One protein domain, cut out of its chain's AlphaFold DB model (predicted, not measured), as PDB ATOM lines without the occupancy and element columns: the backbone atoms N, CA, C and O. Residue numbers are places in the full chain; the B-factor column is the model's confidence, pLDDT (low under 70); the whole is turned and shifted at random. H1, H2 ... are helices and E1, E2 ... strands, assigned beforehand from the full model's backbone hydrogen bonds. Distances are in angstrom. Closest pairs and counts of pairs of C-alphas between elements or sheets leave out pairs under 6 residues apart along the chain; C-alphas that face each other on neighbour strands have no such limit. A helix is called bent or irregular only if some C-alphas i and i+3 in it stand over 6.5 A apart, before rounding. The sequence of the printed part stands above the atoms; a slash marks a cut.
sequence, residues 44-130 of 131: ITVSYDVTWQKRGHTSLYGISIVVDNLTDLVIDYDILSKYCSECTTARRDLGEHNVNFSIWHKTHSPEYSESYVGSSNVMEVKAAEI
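AT A GLANCE: This is residues 44 to 130 of the 131 residues of an uncharacterized protein of Araneus ventricosus (UniProt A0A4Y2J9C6). A small three-stranded antiparallel sheet, E1 to E3, has one helix, H3, packed slantwise over one face and no named helix on the other face, and beyond one end of this sheet the helical hairpin H1 and H2 forms a second lobe. The two lobes sit end to end along the longest axis, joined by residues 82 to 84 and by the returning stretch of residues 108 to 119. The printed part has 87 residues, with three named strands and then three named helices in the order E1 E2 E3 H1 H2 H3; the sheet order is E1 - E2 - E3, a meander, each strand the antiparallel neighbour of the one before. The class is mixed, helices and strands. The whole is loose, with a radius of gyration of the C-alphas of 16.3 A, and it spans 54 by 25 by 16 A.

HOW THE PARTS SIT: In the sheet, E2, residues 61 to 68, is the inner strand, and E1, residues 46 to 52, and E3, residues 74 to 81, are the edge strands. E1 and E2 form a hairpin, antiparallel at 161 degrees; N 51 and O 63 are 2.8 A apart, and N 63 and O 51 are 2.9 A apart, both within hydrogen-bond range. E2 and E3 form a hairpin too, antiparallel at 166 degrees, with N 64 and O 78 at 2.8 A and N 78 and O 64 at 2.9 A within the same range. The sheet is twisted, its C-alphas lying up to 4.2 A off their best plane. H3, residues 120 to 128, is on the sheet at a height over the sheet of 8.0 A. It lies over E2 and only just over E1, where 3 of its C-alphas fall. On the local plane it runs slantwise to the strands, at 36 degrees to E2. The closest C-alphas of H3 and E2 are those of Ala 127 and Ser 64, 6.3 A apart; those of H3 and E1 are Glu 124 and Val 50, 5.9 A apart. H1, residues 85 to 95, and H2, residues 99 to 107, touch and form a helical hairpin, running opposite ways at a shallow tilt of 24 degrees; their closest C-alphas, of Leu 94 and Phe 101, are 5.6 A apart. H1 and H2 are not on the sheet, and both are apart from H3. In H1 and H2 every O i to N i+4 pair is within hydrogen-bond range; in H3 it is 3 of 5.

IN THESE COORDINATES: E1 begins with C-alpha 46 at (188.358, 177.399, 182.633) and measures 20.1 A from first to last C-alpha. E2 measures 23.3 A and E3 20.4 A, E3 ending with C-alpha 81 at (178.885, 171.539, 161.648). H1 measures 14.8 A, H2 12.7 A and H3 13.6 A. H3 ends with C-alpha 128 at (183.398, 180.449, 171.956). H3 is neither bent nor irregular, but only just: C-alphas 121 and 124 are 6.3 A apart.

THE WHOLE: The two C-alphas farthest apart, those of Leu 70 and Val 99, are 54.5 A apart. The printed part, residues 44 to 130, has no cut. The link from E1 to E2 is short, those from E2 to E3, E3 to H1 and H1 to H2 are tight, and the link from H2 to H3, 12 residues, is long. The mean pLDDT of the printed part is 86.7, and residues 109 to 113, within that long link, are under 70.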
ATOM      1  N   ILE A  44     184.823 179.964 188.522       88.38
ATOM      2  CA  ILE A  44     185.704 178.891 188.058       88.38
ATOM      3  C   ILE A  44     186.679 179.421 187.014       88.38
ATOM      4  O   ILE A  44     186.352 180.287 186.201       88.38
ATOM      5  N   THR A  45     187.897 178.886 187.025       92.19
ATOM      6  CA  THR A  45     188.873 179.167 185.970       92.19
ATOM      7  C   THR A  45     188.814 178.045 184.953       92.19
ATOM      8  O   THR A  45     189.091 176.897 185.286       92.19
ATOM      9  N   VAL A  46     188.506 178.384 183.706       94.31
ATOM     10  CA  VAL A  46     188.358 177.399 182.633       94.31
ATOM     11  C   VAL A  46     189.422 177.565 181.556       94.31
ATOM     12  O   VAL A  46     189.968 178.651 181.346       94.31
ATOM     13  N   SER A  47     189.706 176.474 180.858       95.38
ATOM     14  CA  SER A  47     190.353 176.472 179.554       95.38
ATOM     15  C   SER A  47     189.331 176.100 178.483       95.38
ATOM     16  O   SER A  47     188.369 175.373 178.730       95.38
ATOM     17  N   TYR A  48     189.531 176.640 177.288       95.00
ATOM     18  CA  TYR A  48     188.671 176.421 176.136       95.00
ATOM     19  C   TYR A  48     189.536 176.051 174.939       95.00
ATOM     20  O   TYR A  48     190.556 176.701 174.699       95.00
ATOM     21  N   ASP A  49     189.122 175.027 174.199       92.69
ATOM     22  CA  ASP A  49     189.748 174.656 172.933       92.69
ATOM     23  C   ASP A  49     188.734 173.992 171.992       92.69
ATOM     24  O   ASP A  49     187.709 173.443 172.416       92.69
ATOM     25  N   VAL A  50     189.043 174.020 170.695       90.75
ATOM     26  CA  VAL A  50     188.258 173.368 169.647       90.75
ATOM     27  C   VAL A  50     189.099 172.330 168.938       90.75
ATOM     28  O   VAL A  50     190.232 172.558 168.527       90.75
ATOM     29  N   THR A  51     188.506 171.161 168.735       90.50
ATOM     30  CA  THR A  51     189.130 170.063 168.015       90.50
ATOM     31  C   THR A  51     188.343 169.691 166.768       90.50
ATOM     32  O   THR A  51     187.116 169.783 166.699       90.50
ATOM     33  N   TRP A  52     189.068 169.229 165.755       89.75
ATOM     34  CA  TRP A  52     188.517 168.774 164.485       89.75
ATOM     35  C   TRP A  52     188.900 167.318 164.259       89.75
ATOM     36  O   TRP A  52     190.019 166.900 164.549       89.75
ATOM     37  N   GLN A  53     188.012 166.558 163.612       85.69
ATOM     38  CA  GLN A  53     188.283 165.160 163.258       85.69
ATOM     39  C   GLN A  53     189.536 164.994 162.372       85.69
ATOM     40  O   GLN A  53     190.191 163.953 162.388       85.69
ATOM     41  N   LYS A  54     189.859 166.007 161.557       86.31
ATOM     42  CA  LYS A  54     190.992 166.002 160.622       86.31
ATOM     43  C   LYS A  54     191.889 167.205 160.878       86.31
ATOM     44  O   LYS A  54     191.405 168.328 161.011       86.31
ATOM     45  N   ARG A  55     193.206 166.971 160.866       82.69
ATOM     46  CA  ARG A  55     194.222 168.020 161.026       82.69
ATOM     47  C   ARG A  55     194.099 169.093 159.933       82.69
ATOM     48  O   ARG A  55     193.717 168.804 158.797       82.69
ATOM     49  N   GLY A  56     194.465 170.327 160.285       82.38
ATOM     50  CA  GLY A  56     194.528 171.460 159.357       82.38
ATOM     51  C   GLY A  56     193.168 172.066 159.014       82.38
ATOM     52  O   GLY A  56     193.005 172.559 157.904       82.38
ATOM     53  N   HIS A  57     192.188 171.973 159.922       78.44
ATOM     54  CA  HIS A  57     190.839 172.540 159.759       78.44
ATOM     55  C   HIS A  57     190.125 172.087 158.473       78.44
ATOM     56  O   HIS A  57     189.284 172.784 157.914       78.44
ATOM     57  N   THR A  58     190.458 170.888 157.989       82.25
ATOM     58  CA  THR A  58     189.846 170.293 156.790       82.25
ATOM     59  C   THR A  58     188.559 169.526 157.103       82.25
ATOM     60  O   THR A  58     187.864 169.072 156.194       82.25
ATOM     61  N   SER A  59     188.233 169.368 158.389       84.44
ATOM     62  CA  SER A  59     186.968 168.795 158.835       84.44
ATOM     63  C   SER A  59     185.818 169.789 158.647       84.44
ATOM     64  O   SER A  59     185.986 171.006 158.774       84.44
ATOM     65  N   LEU A  60     184.638 169.239 158.365       88.06
ATOM     66  CA  LEU A  60     183.371 169.971 158.357       88.06
ATOM     67  C   LEU A  60     182.712 169.998 159.742       88.06
ATOM     68  O   LEU A  60     181.746 170.725 159.928       88.06
ATOM     69  N   TYR A  61     183.254 169.235 160.692       89.38
ATOM     70  CA  TYR A  61     182.828 169.185 162.086       89.38
ATOM     71  C   TYR A  61     183.934 169.720 162.988       89.38
ATOM     72  O   TYR A  61     185.092 169.304 162.836       89.38
ATOM     73  N   GLY A  62     183.554 170.595 163.914       90.56
ATOM     74  CA  GLY A  62     184.370 171.064 165.029       90.56
ATOM     75  C   GLY A  62     183.640 170.790 166.341       90.56
ATOM     76  O   GLY A  62     182.426 170.973 166.416       90.56
ATOM     77  N   ILE A  63     184.371 170.316 167.344       92.12
ATOM     78  CA  ILE A  63     183.861 170.098 168.698       92.12
ATOM     79  C   ILE A  63     184.611 171.047 169.612       92.12
ATOM     80  O   ILE A  63     185.838 171.019 169.649       92.12
ATOM     81  N   SER A  64     183.863 171.857 170.337       92.94
ATOM     82  CA  SER A  64     184.379 172.876 171.240       92.94
ATOM     83  C   SER A  64     184.136 172.432 172.661       92.94
ATOM     84  O   SER A  64     183.068 171.895 172.942       92.94
ATOM     85  N   ILE A  65     185.130 172.588 173.527       94.44
ATOM     86  CA  ILE A  65     185.130 171.989 174.858       94.44
ATOM     87  C   ILE A  65     185.603 173.036 175.863       94.44
ATOM     88  O   ILE A  65     186.649 173.655 175.664       94.44
ATOM     89  N   VAL A  66     184.846 173.201 176.947       95.38
ATOM     90  CA  VAL A  66     185.231 174.000 178.116       95.38
ATOM     91  C   VAL A  66     185.612 173.054 179.248       95.38
ATOM     92  O   VAL A  66     184.809 172.215 179.666       95.38
ATOM     93  N   VAL A  67     186.835 173.191 179.749       95.12
ATOM     94  CA  VAL A  67     187.413 172.342 180.795       95.12
ATOM     95  C   VAL A  67     187.720 173.188 182.023       95.12
ATOM     96  O   VAL A  67     188.318 174.256 181.912       95.12
ATOM     97  N   ASP A  68     187.317 172.717 183.199       94.38
ATOM     98  CA  ASP A  68     187.717 173.315 184.471       94.38
ATOM     99  C   ASP A  68     189.208 173.076 184.728       94.38
ATOM    100  O   ASP A  68     189.664 171.936 184.704       94.38
ATOM    101  N   ASN A  69     189.969 174.128 185.024       92.44
ATOM    102  CA  ASN A  69     191.416 174.004 185.221       92.44
ATOM    103  C   ASN A  69     191.801 173.364 186.562       92.44
ATOM    104  O   ASN A  69     192.961 172.995 186.737       92.44
ATOM    105  N   LEU A  70     190.887 173.296 187.535       90.75
ATOM    106  CA  LEU A  70     191.185 172.717 188.846       90.75
ATOM    107  C   LEU A  70     191.019 171.193 188.841       90.75
ATOM    108  O   LEU A  70     191.838 170.477 189.417       90.75
ATOM    109  N   THR A  71     189.944 170.711 188.222       92.00
ATOM    110  CA  THR A  71     189.569 169.289 188.201       92.00
ATOM    111  C   THR A  71     189.916 168.578 186.895       92.00
ATOM    112  O   THR A  71     189.821 167.352 186.838       92.00
ATOM    113  N   ASP A  72     190.288 169.325 185.851       93.38
ATOM    114  CA  ASP A  72     190.466 168.844 184.474       93.38
ATOM    115  C   ASP A  72     189.200 168.173 183.891       93.38
ATOM    116  O   ASP A  72     189.266 167.380 182.945       93.38
ATOM    117  N   LEU A  73     188.022 168.474 184.452       94.31
ATOM    118  CA  LEU A  73     186.737 167.935 184.008       94.31
ATOM    119  C   LEU A  73     186.062 168.854 182.991       94.31
ATOM    120  O   LEU A  73     186.136 170.079 183.068       94.31
ATOM    121  N   VAL A  74     185.348 168.248 182.040       93.31
ATOM    122  CA  VAL A  74     184.595 168.999 181.031       93.31
ATOM    123  C   VAL A  74     183.294 169.527 181.634       93.31
ATOM    124  O   VAL A  74     182.487 168.761 182.163       93.31
ATOM    125  N   ILE A  75     183.075 170.833 181.503       92.75
ATOM    126  CA  ILE A  75     181.877 171.525 181.992       92.75
ATOM    127  C   ILE A  75     180.818 171.606 180.907       92.75
ATOM    128  O   ILE A  75     179.632 171.397 181.180       92.75
ATOM    129  N   ASP A  76     181.242 171.948 179.695       92.62
ATOM    130  CA  ASP A  76     180.341 172.149 178.575       92.62
ATOM    131  C   ASP A  76     181.031 171.893 177.237       92.62
ATOM    132  O   ASP A  76     182.265 171.877 177.139       92.62
ATOM    133  N   TYR A  77     180.223 171.652 176.212       92.12
ATOM    134  CA  TYR A  77     180.703 171.428 174.861       92.12
ATOM    135  C   TYR A  77     179.681 171.890 173.826       92.12
ATOM    136  O   TYR A  77     178.475 171.842 174.054       92.12
ATOM    137  N   ASP A  78     180.168 172.262 172.646       90.69
ATOM    138  CA  ASP A  78     179.314 172.551 171.499       90.69
ATOM    139  C   ASP A  78     179.860 171.901 170.228       90.69
ATOM    140  O   ASP A  78     181.074 171.766 170.039       90.69
ATOM    141  N   ILE A  79     178.958 171.470 169.349       89.12
ATOM    142  CA  ILE A  79     179.304 170.819 168.088       89.12
ATOM    143  C   ILE A  79     178.842 171.707 166.942       89.12
ATOM    144  O   ILE A  79     177.662 171.761 166.590       89.12
ATOM    145  N   LEU A  80     179.812 172.335 166.285       89.44
ATOM    146  CA  LEU A  80     179.561 173.081 165.067       89.44
ATOM    147  C   LEU A  80     179.777 172.198 163.840       89.44
ATOM    148  O   LEU A  80     180.764 171.465 163.725       89.44
ATOM    149  N   SER A  81     178.855 172.303 162.888       89.19
ATOM    150  CA  SER A  81     178.885 171.539 161.648       89.19
ATOM    151  C   SER A  81     178.627 172.429 160.441       89.19
ATOM    152  O   SER A  81     177.757 173.297 160.441       89.19
ATOM    153  N   LYS A  82     179.387 172.161 159.383       86.44
ATOM    154  CA  LYS A  82     179.231 172.718 158.033       86.44
ATOM    155  C   LYS A  82     178.655 171.696 157.054       86.44
ATOM    156  O   LYS A  82     178.742 171.892 155.843       86.44
ATOM    157  N   TYR A  83     178.181 170.564 157.563       86.06
ATOM    158  CA  TYR A  83     177.704 169.455 156.757       86.06
ATOM    159  C   TYR A  83     176.339 168.970 157.224       86.06
ATOM    160  O   TYR A  83     176.195 168.468 158.337       86.06
ATOM    161  N   CYS A  84     175.378 168.996 156.307       86.50
ATOM    162  CA  CYS A  84     174.107 168.314 156.444       86.50
ATOM    163  C   CYS A  84     174.031 167.163 155.434       86.50
ATOM    164  O   CYS A  84     174.191 167.338 154.217       86.50
ATOM    165  N   SER A  85     173.765 165.953 155.936       85.75
ATOM    166  CA  SER A  85     173.565 164.771 155.092       85.75
ATOM    167  C   SER A  85     172.328 164.909 154.202       85.75
ATOM    168  O   SER A  85     172.356 164.487 153.043       85.75
ATOM    169  N   GLU A  86     171.265 165.540 154.705       87.69
ATOM    170  CA  GLU A  86     170.038 165.798 153.949       87.69
ATOM    171  C   GLU A  86     170.283 166.816 152.833       87.69
ATOM    172  O   GLU A  86     169.924 166.544 151.689       87.69
ATOM    173  N   CYS A  87     170.986 167.923 153.110       86.19
ATOM    174  CA  CYS A  87     171.395 168.900 152.095       86.19
ATOM    175  C   CYS A  87     172.244 168.249 151.004       86.19
ATOM    176  O   CYS A  87     172.025 168.489 149.816       86.19
ATOM    177  N   THR A  88     173.193 167.397 151.395       87.75
ATOM    178  CA  THR A  88     174.061 166.676 150.453       87.75
ATOM    179  C   THR A  88     173.249 165.751 149.545       87.75
ATOM    180  O   THR A  88     173.453 165.729 148.330       87.75
ATOM    181  N   THR A  89     172.284 165.026 150.116       89.75
ATOM    182  CA  THR A  89     171.394 164.131 149.365       89.75
ATOM    183  C   THR A  89     170.471 164.921 148.437       89.75
ATOM    184  O   THR A  89     170.376 164.615 147.251       89.75
ATOM    185  N   ALA A  90     169.864 166.002 148.928       88.25
ATOM    186  CA  ALA A  90     168.984 166.861 148.144       88.25
ATOM    187  C   ALA A  90     169.718 167.552 146.984       88.25
ATOM    188  O   ALA A  90     169.173 167.626 145.884       88.25
ATOM    189  N   ARG A  91     170.967 168.007 147.180       89.12
ATOM    190  CA  ARG A  91     171.801 168.548 146.088       89.12
ATOM    191  C   ARG A  91     172.038 167.516 144.993       89.12
ATOM    192  O   ARG A  91     171.974 167.862 143.814       89.12
ATOM    193  N   ARG A  92     172.295 166.261 145.377       90.06
ATOM    194  CA  ARG A  92     172.506 165.151 144.439       90.06
ATOM    195  C   ARG A  92     171.231 164.810 143.664       90.06
ATOM    196  O   ARG A  92     171.303 164.610 142.457       90.06
ATOM    197  N   ASP A  93     170.092 164.748 144.348       91.50
ATOM    198  CA  ASP A  93     168.849 164.218 143.781       91.50
ATOM    199  C   ASP A  93     168.036 165.282 143.016       91.50
ATOM    200  O   ASP A  93     167.448 164.981 141.979       91.50
ATOM    201  N   LEU A  94     168.009 166.533 143.494       90.12
ATOM    202  CA  LEU A  94     167.251 167.634 142.876       90.12
ATOM    203  C   LEU A  94     168.091 168.473 141.901       90.12
ATOM    204  O   LEU A  94     167.530 169.131 141.020       90.12
ATOM    205  N   GLY A  95     169.419 168.444 142.052       86.62
ATOM    206  CA  GLY A  95     170.366 169.306 141.351       86.62
ATOM    207  C   GLY A  95     170.489 170.685 142.007       86.62
ATOM    208  O   GLY A  95     169.505 171.404 142.161       86.62
ATOM    209  N   GLU A  96     171.711 171.087 142.357       81.31
ATOM    210  CA  GLU A  96     172.011 172.312 143.124       81.31
ATOM    211  C   GLU A  96     171.479 173.610 142.486       81.31
ATOM    212  O   GLU A  96     171.050 174.522 143.187       81.31
ATOM    213  N   HIS A  97     171.443 173.681 141.154       85.56
ATOM    214  CA  HIS A  97     170.953 174.852 140.414       85.56
ATOM    215  C   HIS A  97     169.459 174.788 140.060       85.56
ATOM    216  O   HIS A  97     168.960 175.627 139.310       85.56
ATOM    217  N   ASN A  98     168.731 173.792 140.566       90.00
ATOM    218  CA  ASN A  98     167.310 173.631 140.294       90.00
ATOM    219  C   ASN A  98     166.465 174.503 141.240       90.00
ATOM    220  O   ASN A  98     166.716 174.574 142.444       90.00
ATOM    221  N   VAL A  99     165.395 175.102 140.714       89.75
ATOM    222  CA  VAL A  99     164.355 175.779 141.510       89.75
ATOM    223  C   VAL A  99     163.817 174.875 142.621       89.75
ATOM    224  O   VAL A  99     163.609 175.344 143.739       89.75
ATOM    225  N   ASN A 100     163.664 173.576 142.353       88.88
ATOM    226  CA  ASN A 100     163.191 172.607 143.341       88.88
ATOM    227  C   ASN A 100     164.132 172.500 144.549       88.88
ATOM    228  O   ASN A 100     163.654 172.421 145.679       88.88
ATOM    229  N   PHE A 101     165.452 172.558 144.333       88.50
ATOM    230  CA  PHE A 101     166.422 172.579 145.426       88.50
ATOM    231  C   PHE A 101     166.311 173.873 146.234       88.50
ATOM    232  O   PHE A 101     166.295 173.821 147.457       88.50
ATOM    233  N   SER A 102     166.157 175.031 145.581       86.25
ATOM    234  CA  SER A 102     165.993 176.306 146.295       86.25
ATOM    235  C   SER A 102     164.729 176.342 147.160       86.25
ATOM    236  O   SER A 102     164.772 176.858 148.278       86.25
ATOM    237  N   ILE A 103     163.614 175.786 146.672       89.00
ATOM    238  CA  ILE A 103     162.372 175.673 147.447       89.00
ATOM    239  C   ILE A 103     162.588 174.735 148.637       89.00
ATOM    240  O   ILE A 103     162.314 175.126 149.770       89.00
ATOM    241  N   TRP A 104     163.141 173.543 148.393       89.75
ATOM    242  CA  TRP A 104     163.421 172.559 149.439       89.75
ATOM    243  C   TRP A 104     164.367 173.111 150.512       89.75
ATOM    244  O   TRP A 104     164.073 173.015 151.698       89.75
ATOM    245  N   HIS A 105     165.457 173.766 150.112       85.19
ATOM    246  CA  HIS A 105     166.462 174.317 151.020       85.19
ATOM    247  C   HIS A 105     165.911 175.456 151.885       85.19
ATOM    248  O   HIS A 105     166.363 175.643 153.004       85.19
ATOM    249  N   LYS A 106     164.940 176.239 151.394       85.12
ATOM    250  CA  LYS A 106     164.261 177.255 152.219       85.12
ATOM    251  C   LYS A 106     163.326 176.638 153.259       85.12
ATOM    252  O   LYS A 106     163.082 177.257 154.286       85.12
ATOM    253  N   THR A 107     162.766 175.466 152.963       83.56
ATOM    254  CA  THR A 107     161.886 174.732 153.887       83.56
ATOM    255  C   THR A 107     162.648 173.813 154.838       83.56
ATOM    256  O   THR A 107     162.153 173.514 155.920       83.56
ATOM    257  N   HIS A 108     163.837 173.360 154.446       81.94
ATOM    258  CA  HIS A 108     164.756 172.627 155.302       81.94
ATOM    259  C   HIS A 108     165.352 173.617 156.305       81.94
ATOM    260  O   HIS A 108     165.933 174.615 155.890       81.94
ATOM    261  N   SER A 109     165.180 173.375 157.608       65.56
ATOM    262  CA  SER A 109     165.870 174.163 158.634       65.56
ATOM    263  C   SER A 109     167.271 173.573 158.832       65.56
ATOM    264  O   SER A 109     167.388 172.507 159.444       65.56
ATOM    265  N   PRO A 110     168.340 174.214 158.324       56.66
ATOM    266  CA  PRO A 110     169.702 173.714 158.482       56.66
ATOM    267  C   PRO A 110     170.189 173.784 159.935       56.66
ATOM    268  O   PRO A 110     171.218 173.193 160.249       56.66
ATOM    269  N   GLU A 111     169.448 174.450 160.830       53.34
ATOM    270  CA  GLU A 111     169.810 174.684 162.235       53.34
ATOM    271  C   GLU A 111     170.172 173.399 162.993       53.34
ATOM    272  O   GLU A 111     170.944 173.446 163.944       53.34
ATOM    273  N   TYR A 112     169.673 172.239 162.551       54.94
ATOM    274  CA  TYR A 112     169.930 170.964 163.218       54.94
ATOM    275  C   TYR A 112     171.215 170.247 162.766       54.94
ATOM    276  O   TYR A 112     171.642 169.291 163.410       54.94
ATOM    277  N   SER A 113     171.823 170.636 161.640       60.94
ATOM    278  CA  SER A 113     172.929 169.861 161.040       60.94
ATOM    279  C   SER A 113     174.001 170.690 160.329       60.94
ATOM    280  O   SER A 113     175.154 170.272 160.296       60.94
ATOM    281  N   GLU A 114     173.671 171.881 159.834       70.81
ATOM    282  CA  GLU A 114     174.602 172.913 159.362       70.81
ATOM    283  C   GLU A 114     174.510 174.126 160.294       70.81
ATOM    284  O   GLU A 114     174.030 175.197 159.925       70.81
ATOM    285  N   SER A 115     174.965 173.946 161.536       75.44
ATOM    286  CA  SER A 115     174.947 174.988 162.570       75.44
ATOM    287  C   SER A 115     175.936 176.131 162.310       75.44
ATOM    288  O   SER A 115     175.925 177.129 163.029       75.44
ATOM    289  N   TYR A 116     176.787 176.029 161.279       82.06
ATOM    290  CA  TYR A 116     177.795 177.038 160.981       82.06
ATOM    291  C   TYR A 116     177.991 177.331 159.485       82.06
ATOM    292  O   TYR A 116     178.244 176.439 158.673       82.06
ATOM    293  N   VAL A 117     177.995 178.624 159.139       79.94
ATOM    294  CA  VAL A 117     178.298 179.142 157.795       79.94
ATOM    295  C   VAL A 117     179.584 179.970 157.848       79.94
ATOM    296  O   VAL A 117     179.600 181.081 158.370       79.94
ATOM    297  N   GLY A 118     180.679 179.440 157.295       84.56
ATOM    298  CA  GLY A 118     181.979 180.117 157.281       84.56
ATOM    299  C   GLY A 118     183.164 179.182 157.023       84.56
ATOM    300  O   GLY A 118     183.006 178.012 156.648       84.56
ATOM    301  N   SER A 119     184.387 179.680 157.214       86.12
ATOM    302  CA  SER A 119     185.595 178.846 157.141       86.12
ATOM    303  C   SER A 119     185.746 178.013 158.414       86.12
ATOM    304  O   SER A 119     185.327 178.435 159.487       86.12
ATOM    305  N   SER A 120     186.345 176.825 158.316       85.06
ATOM    306  CA  SER A 120     186.465 175.953 159.492       85.06
ATOM    307  C   SER A 120     187.342 176.565 160.594       85.06
ATOM    308  O   SER A 120     187.084 176.312 161.759       85.06
ATOM    309  N   ASN A 121     188.300 177.436 160.247       84.81
ATOM    310  CA  ASN A 121     189.099 178.181 161.230       84.81
ATOM    311  C   ASN A 121     188.247 179.127 162.088       84.81
ATOM    312  O   ASN A 121     188.564 179.360 163.242       84.81
ATOM    313  N   VAL A 122     187.186 179.709 161.524       88.88
ATOM    314  CA  VAL A 122     186.357 180.703 162.228       88.88
ATOM    315  C   VAL A 122     185.261 180.018 163.065       88.88
ATOM    316  O   VAL A 122     184.579 180.676 163.846       88.88
ATOM    317  N   MET A 123     185.124 178.688 162.968       89.25
ATOM    318  CA  MET A 123     184.243 177.908 163.850       89.25
ATOM    319  C   MET A 123     184.656 178.025 165.315       89.25
ATOM    320  O   MET A 123     183.782 178.048 166.167       89.25
ATOM    321  N   GLU A 124     185.955 178.144 165.599       89.12
ATOM    322  CA  GLU A 124     186.470 178.291 166.965       89.12
ATOM    323  C   GLU A 124     185.907 179.539 167.642       89.12
ATOM    324  O   GLU A 124     185.235 179.455 168.663       89.12
ATOM    325  N   VAL A 125     186.067 180.696 166.997       90.00
ATOM    326  CA  VAL A 125     185.520 181.962 167.504       90.00
ATOM    327  C   VAL A 125     184.008 181.869 167.671       90.00
ATOM    328  O   VAL A 125     183.468 182.365 168.652       90.00
ATOM    329  N   LYS A 126     183.314 181.215 166.730       90.31
ATOM    330  CA  LYS A 126     181.859 181.128 166.803       90.31
ATOM    331  C   LYS A 126     181.373 180.236 167.939       90.31
ATOM    332  O   LYS A 126     180.373 180.566 168.561       90.31
ATOM    333  N   ALA A 127     182.053 179.127 168.199       90.06
ATOM    334  CA  ALA A 127     181.687 178.255 169.301       90.06
ATOM    335  C   ALA A 127     182.019 178.874 170.663       90.06
ATOM    336  O   ALA A 127     181.267 178.670 171.608       90.06
ATOM    337  N   ALA A 128     183.077 179.683 170.753       90.69
ATOM    338  CA  ALA A 128     183.398 180.449 171.956       90.69
ATOM    339  C   ALA A 128     182.352 181.530 172.295       90.69
ATOM    340  O   ALA A 128     182.336 182.031 173.408       90.69
ATOM    341  N   GLU A 129     181.502 181.937 171.343       90.12
ATOM    342  CA  GLU A 129     180.360 182.829 171.614       90.12
ATOM    343  C   GLU A 129     179.124 182.079 172.136       90.12
ATOM    344  O   GLU A 129     178.186 182.715 172.619       90.12
ATOM    345  N   ILE A 130     179.067 180.757 171.934       88.44
ATOM    346  CA  ILE A 130     177.923 179.911 172.301       88.44
ATOM    347  C   ILE A 130     178.086 179.371 173.725       88.44
ATOM    348  O   ILE A 130     177.093 179.284 174.446       88.44
TER     349      ILE A 130